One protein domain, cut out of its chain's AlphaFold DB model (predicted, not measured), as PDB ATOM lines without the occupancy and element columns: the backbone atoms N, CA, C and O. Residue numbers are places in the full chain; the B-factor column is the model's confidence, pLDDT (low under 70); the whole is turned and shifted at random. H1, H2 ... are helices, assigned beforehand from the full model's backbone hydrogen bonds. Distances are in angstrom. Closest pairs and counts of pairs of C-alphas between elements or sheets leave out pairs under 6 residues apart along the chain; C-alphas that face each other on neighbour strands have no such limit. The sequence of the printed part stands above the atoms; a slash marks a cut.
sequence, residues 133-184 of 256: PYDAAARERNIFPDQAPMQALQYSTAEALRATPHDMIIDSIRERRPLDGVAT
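Overview. This is residues 133 to 184 of the 256 residues of an uncharacterized protein of Arthroderma otae (strain ATCC MYA-4605 / CBS 113480) (UniProt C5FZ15). The domain is an open, U-shaped bracket: H2 is the bar along its length, H3 turns off from one end of H2 as one leg, and the winding stretch of residues 133 to 148, with the short H1 after it, makes the other leg at the opposite end. After H3 the last printed residues, 176 to 184, fold back along H3 toward the end of H2, while residues 152 to 158, of which 154 to 158 belong to H2, stand free. The printed part has 52 residues with three named helices, H1, H2 and H3 in that order, and no named strand. The class is all helix, though under half of the residues, 24 of 52, are in named elements. The whole is loose and elongated, with a radius of gyration of the C-alphas of 13.0 A and spans of 33 by 21 by 14 A.

Along the chain. The printed part begins at Pro 133, whose C-alpha is at (165.701, 159.469, 172.949), and residues 133 to 148 hold no named element. H1 is residues 149 to 152, four residues from C-alpha 149 at (176.926, 154.065, 173.215). H2 is residues 154 to 163, 14.3 A from first to last C-alpha. H3 is residues 166 to 175, also 14.3 A long, and ends at C-alpha 175 at (170.181, 177.614, 182.361).

Arrangement. H1 and H2 meet only through their link, which is tight, with one residue between them. H2 and H3 are joined by a tight link of two residues. H2 and H3 are close but not clearly touching, with 1 pair of C-alphas within 8 A, those of Leu 161 and Ile 169, the closest, at 7.8 A. Their lines stand at 71 degrees, only just about perpendicular, and their centres are 15.4 A apart. H1 and H3 are apart. In H2 and H3 every O i to N i+4 pair is within hydrogen-bond range; H1, with 4 residues, is too short for such a pair, and its 1 pair of O i and N i+3 is within range.

Size, cuts and confidence. The two C-alphas farthest apart are those of Glu 140 and Thr 184, at 34.6 A. The first and last printed C-alphas, of Pro 133 and Thr 184, are 26.5 A apart. The printed part has no cut, and no link between its helices is long. The C-alphas of residues 133 to 148 lie 10 to 18 A from the mean of the C-alphas. The mean pLDDT of the printed part is 91.2, and no printed residue is under 70.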
ATOM      1  N   PRO A 133     164.479 158.736 173.286       83.94
ATOM      2  CA  PRO A 133     165.701 159.469 172.949       83.94
ATOM      3  C   PRO A 133     166.779 159.395 174.045       83.94
ATOM      4  O   PRO A 133     167.967 159.505 173.755       83.94
ATOM      5  N   TYR A 134     166.384 159.185 175.305       85.81
ATOM      6  CA  TYR A 134     167.300 159.084 176.446       85.81
ATOM      7  C   TYR A 134     167.775 157.659 176.734       85.81
ATOM      8  O   TYR A 134     168.618 157.458 177.607       85.81
ATOM      9  N   ASP A 135     167.278 156.671 175.993       88.06
ATOM     10  CA  ASP A 135     167.527 155.266 176.293       88.06
ATOM     11  C   ASP A 135     168.981 154.856 176.031       88.06
ATOM     12  O   ASP A 135     169.570 154.058 176.755       88.06
ATOM     13  N   ALA A 136     169.620 155.504 175.055       89.50
ATOM     14  CA  ALA A 136     171.053 155.373 174.812       89.50
ATOM     15  C   ALA A 136     171.904 155.799 176.025       89.50
ATOM     16  O   ALA A 136     172.986 155.259 176.235       89.50
ATOM     17  N   ALA A 137     171.421 156.735 176.845       90.06
ATOM     18  CA  ALA A 137     172.107 157.187 178.054       90.06
ATOM     19  C   ALA A 137     171.741 156.355 179.298       90.06
ATOM     20  O   ALA A 137     172.297 156.589 180.374       90.06
ATOM     21  N   ALA A 138     170.832 155.381 179.171       88.44
ATOM     22  CA  ALA A 138     170.441 154.512 180.271       88.44
ATOM     23  C   ALA A 138     171.653 153.740 180.802       88.44
ATOM     24  O   ALA A 138     172.544 153.319 180.052       88.44
ATOM     25  N   ARG A 139     171.699 153.543 182.119       88.69
ATOM     26  CA  ARG A 139     172.823 152.858 182.763       88.69
ATOM     27  C   ARG A 139     172.951 151.438 182.232       88.69
ATOM     28  O   ARG A 139     174.061 150.988 181.993       88.69
ATOM     29  N   GLU A 140     171.823 150.778 182.015       87.81
ATOM     30  CA  GLU A 140     171.682 149.404 181.551       87.81
ATOM     31  C   GLU A 140     172.354 149.182 180.186       87.81
ATOM     32  O   GLU A 140     173.012 148.160 179.995       87.81
ATOM     33  N   ARG A 141     172.293 150.172 179.277       88.12
ATOM     34  CA  ARG A 141     172.983 150.137 177.972       88.12
ATOM     35  C   ARG A 141     174.479 150.463 178.057       88.12
ATOM     36  O   ARG A 141     175.220 150.161 177.128       88.12
ATOM     37  N   ASN A 142     174.938 151.062 179.156       91.69
ATOM     38  CA  ASN A 142     176.307 151.566 179.316       91.69
ATOM     39  C   ASN A 142     177.136 150.797 180.362       91.69
ATOM     40  O   ASN A 142     178.125 151.317 180.875       91.69
ATOM     41  N   ILE A 143     176.751 149.561 180.701       89.69
ATOM     42  CA  ILE A 143     177.486 148.725 181.670       89.69
ATOM     43  C   ILE A 143     178.822 148.241 181.101       89.69
ATOM     44  O   ILE A 143     179.825 148.233 181.814       89.69
ATOM     45  N   PHE A 144     178.835 147.829 179.834       89.88
ATOM     46  CA  PHE A 144     180.027 147.301 179.176       89.88
ATOM     47  C   PHE A 144     180.660 148.384 178.300       89.88
ATOM     48  O   PHE A 144     180.005 148.833 177.363       89.88
ATOM     49  N   PRO A 145     181.917 148.792 178.546       88.94
ATOM     50  CA  PRO A 145     182.529 149.920 177.844       88.94
ATOM     51  C   PRO A 145     182.638 149.685 176.332       88.94
ATOM     52  O   PRO A 145     182.387 150.601 175.558       88.94
ATOM     53  N   ASP A 146     182.916 148.455 175.900       90.44
ATOM     54  CA  ASP A 146     183.108 148.132 174.478       90.44
ATOM     55  C   ASP A 146     181.815 148.211 173.649       90.44
ATOM     56  O   ASP A 146     181.862 148.312 172.424       90.44
ATOM     57  N   GLN A 147     180.654 148.156 174.306       88.75
ATOM     58  CA  GLN A 147     179.330 148.195 173.672       88.75
ATOM     59  C   GLN A 147     178.515 149.424 174.092       88.75
ATOM     60  O   GLN A 147     177.415 149.640 173.585       88.75
ATOM     61  N   ALA A 148     179.045 150.226 175.016       92.19
ATOM     62  CA  ALA A 148     178.356 151.366 175.582       92.19
ATOM     63  C   ALA A 148     178.278 152.504 174.549       92.19
ATOM     64  O   ALA A 148     179.319 153.043 174.151       92.19
ATOM     65  N   PRO A 149     177.074 152.944 174.144       92.12
ATOM     66  CA  PRO A 149     176.926 154.065 173.215       92.12
ATOM     67  C   PRO A 149     177.550 155.360 173.760       92.12
ATOM     68  O   PRO A 149     178.151 156.118 172.999       92.12
ATOM     69  N   MET A 150     177.496 155.593 175.078       92.56
ATOM     70  CA  MET A 150     178.151 156.753 175.699       92.56
ATOM     71  C   MET A 150     179.677 156.671 175.622       92.56
ATOM     72  O   MET A 150     180.343 157.692 175.458       92.56
ATOM     73  N   GLN A 151     180.237 155.463 175.712       93.62
ATOM     74  CA  GLN A 151     181.680 155.255 175.637       93.62
ATOM     75  C   GLN A 151     182.203 155.531 174.224       93.62
ATOM     76  O   GLN A 151     183.246 156.168 174.072       93.62
ATOM     77  N   ALA A 152     181.450 155.140 173.192       92.06
ATOM     78  CA  ALA A 152     181.784 155.449 171.801       92.06
ATOM     79  C   ALA A 152     181.890 156.966 171.540       92.06
ATOM     80  O   ALA A 152     182.703 157.405 170.727       92.06
ATOM     81  N   LEU A 153     181.109 157.774 172.264       91.38
ATOM     82  CA  LEU A 153     181.100 159.236 172.163       91.38
ATOM     83  C   LEU A 153     182.071 159.932 173.127       91.38
ATOM     84  O   LEU A 153     182.179 161.157 173.099       91.38
ATOM     85  N   GLN A 154     182.788 159.200 173.984       92.62
ATOM     86  CA  GLN A 154     183.605 159.806 175.039       92.62
ATOM     87  C   GLN A 154     184.676 160.749 174.472       92.62
ATOM     88  O   GLN A 154     184.846 161.866 174.963       92.62
ATOM     89  N   TYR A 155     185.373 160.320 173.417       91.94
ATOM     90  CA  TYR A 155     186.436 161.109 172.798       91.94
ATOM     91  C   TYR A 155     185.896 162.371 172.115       91.94
ATOM     92  O   TYR A 155     186.385 163.469 172.374       91.94
ATOM     93  N   SER A 156     184.851 162.237 171.293       90.38
ATOM     94  CA  SER A 156     184.256 163.376 170.585       90.38
ATOM     95  C   SER A 156     183.627 164.380 171.549       90.38
ATOM     96  O   SER A 156     183.772 165.584 171.360       90.38
ATOM     97  N   THR A 157     182.998 163.902 172.624       92.31
ATOM     98  CA  THR A 157     182.428 164.765 173.668       92.31
ATOM     99  C   THR A 157     183.523 165.518 174.421       92.31
ATOM    100  O   THR A 157     183.376 166.707 174.698       92.31
ATOM    101  N   ALA A 158     184.650 164.865 174.725       93.81
ATOM    102  CA  ALA A 158     185.782 165.518 175.377       93.81
ATOM    103  C   ALA A 158     186.401 166.617 174.496       93.81
ATOM    104  O   ALA A 158     186.714 167.694 175.001       93.81
ATOM    105  N   GLU A 159     186.545 166.375 173.191       93.00
ATOM    106  CA  GLU A 159     187.012 167.396 172.245       93.00
ATOM    107  C   GLU A 159     185.999 168.537 172.092       93.00
ATOM    108  O   GLU A 159     186.396 169.699 172.120       93.00
ATOM    109  N   ALA A 160     184.696 168.244 172.046       92.56
ATOM    110  CA  ALA A 160     183.656 169.272 172.029       92.56
ATOM    111  C   ALA A 160     183.740 170.181 173.266       92.56
ATOM    112  O   ALA A 160     183.751 171.403 173.135       92.56
ATOM    113  N   LEU A 161     183.902 169.615 174.467       93.12
ATOM    114  CA  LEU A 161     184.074 170.399 175.696       93.12
ATOM    115  C   LEU A 161     185.375 171.214 175.712       93.12
ATOM    116  O   LEU A 161     185.417 172.274 176.329       93.12
ATOM    117  N   ARG A 162     186.438 170.754 175.040       92.25
ATOM    118  CA  ARG A 162     187.674 171.536 174.857       92.25
ATOM    119  C   ARG A 162     187.514 172.658 173.840       92.25
ATOM    120  O   ARG A 162     188.172 173.682 173.989       92.25
ATOM    121  N   ALA A 163     186.676 172.452 172.829       93.00
ATOM    122  CA  ALA A 163     186.355 173.428 171.795       93.00
ATOM    123  C   ALA A 163     185.352 174.489 172.256       93.00
ATOM    124  O   ALA A 163     185.139 175.477 171.557       93.00
ATOM    125  N   THR A 164     184.699 174.266 173.398       92.38
ATOM    126  CA  THR A 164     183.682 175.175 173.917       92.38
ATOM    127  C   THR A 164     184.296 176.101 174.966       92.38
ATOM    128  O   THR A 164     184.955 175.615 175.893       92.38
ATOM    129  N   PRO A 165     184.057 177.420 174.877       91.75
ATOM    130  CA  PRO A 165     184.480 178.347 175.912       91.75
ATOM    131  C   PRO A 165     183.888 177.989 177.275       91.75
ATOM    132  O   PRO A 165     182.739 177.558 177.386       91.75
ATOM    133  N   HIS A 166     184.660 178.210 178.337       90.19
ATOM    134  CA  HIS A 166     184.259 177.821 179.694       90.19
ATOM    135  C   HIS A 166     182.961 178.497 180.167       90.19
ATOM    136  O   HIS A 166     182.147 177.866 180.841       90.19
ATOM    137  N   ASP A 167     182.748 179.756 179.787       90.44
ATOM    138  CA  ASP A 167     181.565 180.524 180.187       90.44
ATOM    139  C   ASP A 167     180.281 179.913 179.604       90.44
ATOM    140  O   ASP A 167     179.304 179.719 180.323       90.44
ATOM    141  N   MET A 168     180.332 179.454 178.348       91.75
ATOM    142  CA  MET A 168     179.209 178.789 177.674       91.75
ATOM    143  C   MET A 168     178.859 177.441 178.321       91.75
ATOM    144  O   MET A 168     177.688 177.068 178.409       91.75
ATOM    145  N   ILE A 169     179.863 176.713 178.825       92.62
ATOM    146  CA  ILE A 169     179.642 175.465 179.571       92.62
ATOM    147  C   ILE A 169     178.899 175.761 180.879       92.62
ATOM    148  O   ILE A 169     177.939 175.068 181.223       92.62
ATOM    149  N   ILE A 170     179.322 176.796 181.609       93.25
ATOM    150  CA  ILE A 170     178.659 177.215 182.848       93.25
ATOM    151  C   ILE A 170     177.215 177.634 182.574       93.25
ATOM    152  O   ILE A 170     176.317 177.225 183.316       93.25
ATOM    153  N   ASP A 171     176.988 178.417 181.526       93.44
ATOM    154  CA  ASP A 171     175.661 178.910 181.170       93.44
ATOM    155  C   ASP A 171     174.729 177.759 180.777       93.44
ATOM    156  O   ASP A 171     173.610 177.682 181.286       93.44
ATOM    157  N   SER A 172     175.208 176.782 180.000       95.00
ATOM    158  CA  SER A 172     174.453 175.561 179.682       95.00
ATOM    159  C   SER A 172     174.020 174.804 180.947       95.00
ATOM    160  O   SER A 172     172.853 174.420 181.074       95.00
ATOM    161  N   ILE A 173     174.922 174.653 181.924       94.56
ATOM    162  CA  ILE A 173     174.632 173.968 183.193       94.56
ATOM    163  C   ILE A 173     173.623 174.760 184.039       94.56
ATOM    164  O   ILE A 173     172.705 174.174 184.617       94.56
ATOM    165  N   ARG A 174     173.781 176.085 184.128       96.44
ATOM    166  CA  ARG A 174     172.931 176.954 184.957       96.44
ATOM    167  C   ARG A 174     171.535 177.134 184.370       96.44
ATOM    168  O   ARG A 174     170.555 177.020 185.103       96.44
ATOM    169  N   GLU A 175     171.446 177.386 183.068       95.94
ATOM    170  CA  GLU A 175     170.181 177.614 182.361       95.94
ATOM    171  C   GLU A 175     169.475 176.310 181.971       95.94
ATOM    172  O   GLU A 175     168.318 176.345 181.552       95.94
ATOM    173  N   ARG A 176     170.138 175.152 182.129       94.94
ATOM    174  CA  ARG A 176     169.643 173.833 181.691       94.94
ATOM    175  C   ARG A 176     169.298 173.820 180.202       94.94
ATOM    176  O   ARG A 176     168.302 173.233 179.779       94.94
ATOM    177  N   ARG A 177     170.123 174.500 179.412       93.56
ATOM    178  CA  ARG A 177     169.986 174.598 177.958       93.56
ATOM    179  C   ARG A 177     171.032 173.716 177.288       93.56
ATOM    180  O   ARG A 177     172.091 173.489 177.878       93.56
ATOM    181  N   PRO A 178     170.750 173.200 176.082       92.62
ATOM    182  CA  PRO A 178     171.749 172.459 175.325       92.62
ATOM    183  C   PRO A 178     173.002 173.317 175.118       92.62
ATOM    184  O   PRO A 178     172.910 174.542 175.035       92.62
ATOM    185  N   LEU A 179     174.161 172.659 175.066       91.94
ATOM    186  CA  LEU A 179     175.437 173.320 174.821       91.94
ATOM    187  C   LEU A 179     175.404 173.992 173.444       91.94
ATOM    188  O   LEU A 179     175.131 173.328 172.443       91.94
ATOM    189  N   ASP A 180     175.673 175.293 173.413       89.81
ATOM    190  CA  ASP A 180     175.684 176.112 172.202       89.81
ATOM    191  C   ASP A 180     177.083 176.706 171.983       89.81
ATOM    192  O   ASP A 180     177.884 176.814 172.915       89.81
ATOM    193  N   GLY A 181     177.391 177.061 170.739       85.12
ATOM    194  CA  GLY A 181     178.664 177.675 170.376       85.12
ATOM    195  C   GLY A 181     179.869 176.728 170.429       85.12
ATOM    196  O   GLY A 181     180.999 177.173 170.621       85.12
ATOM    197  N   VAL A 182     179.661 175.419 170.260       91.69
ATOM    198  CA  VAL A 182     180.768 174.454 170.179       91.69
ATOM    199  C   VAL A 182     181.614 174.749 168.935       91.69
ATOM    200  O   VAL A 182     181.077 174.828 167.832       91.69
ATOM    201  N   ALA A 183     182.934 174.880 169.111       88.94
ATOM    202  CA  ALA A 183     183.895 175.125 168.030       88.94
ATOM    203  C   ALA A 183     183.631 176.406 167.204       88.94
ATOM    204  O   ALA A 183     184.008 176.484 166.037       88.94
ATOM    205  N   THR A 184     183.024 177.442 167.799       89.44
ATOM    206  CA  THR A 184     182.882 178.763 167.145       89.44
ATOM    207  C   THR A 184     184.218 179.463 166.921       89.44
ATOM    208  O   THR A 184     184.353 180.314 166.046       89.44
TER     209      THR A 184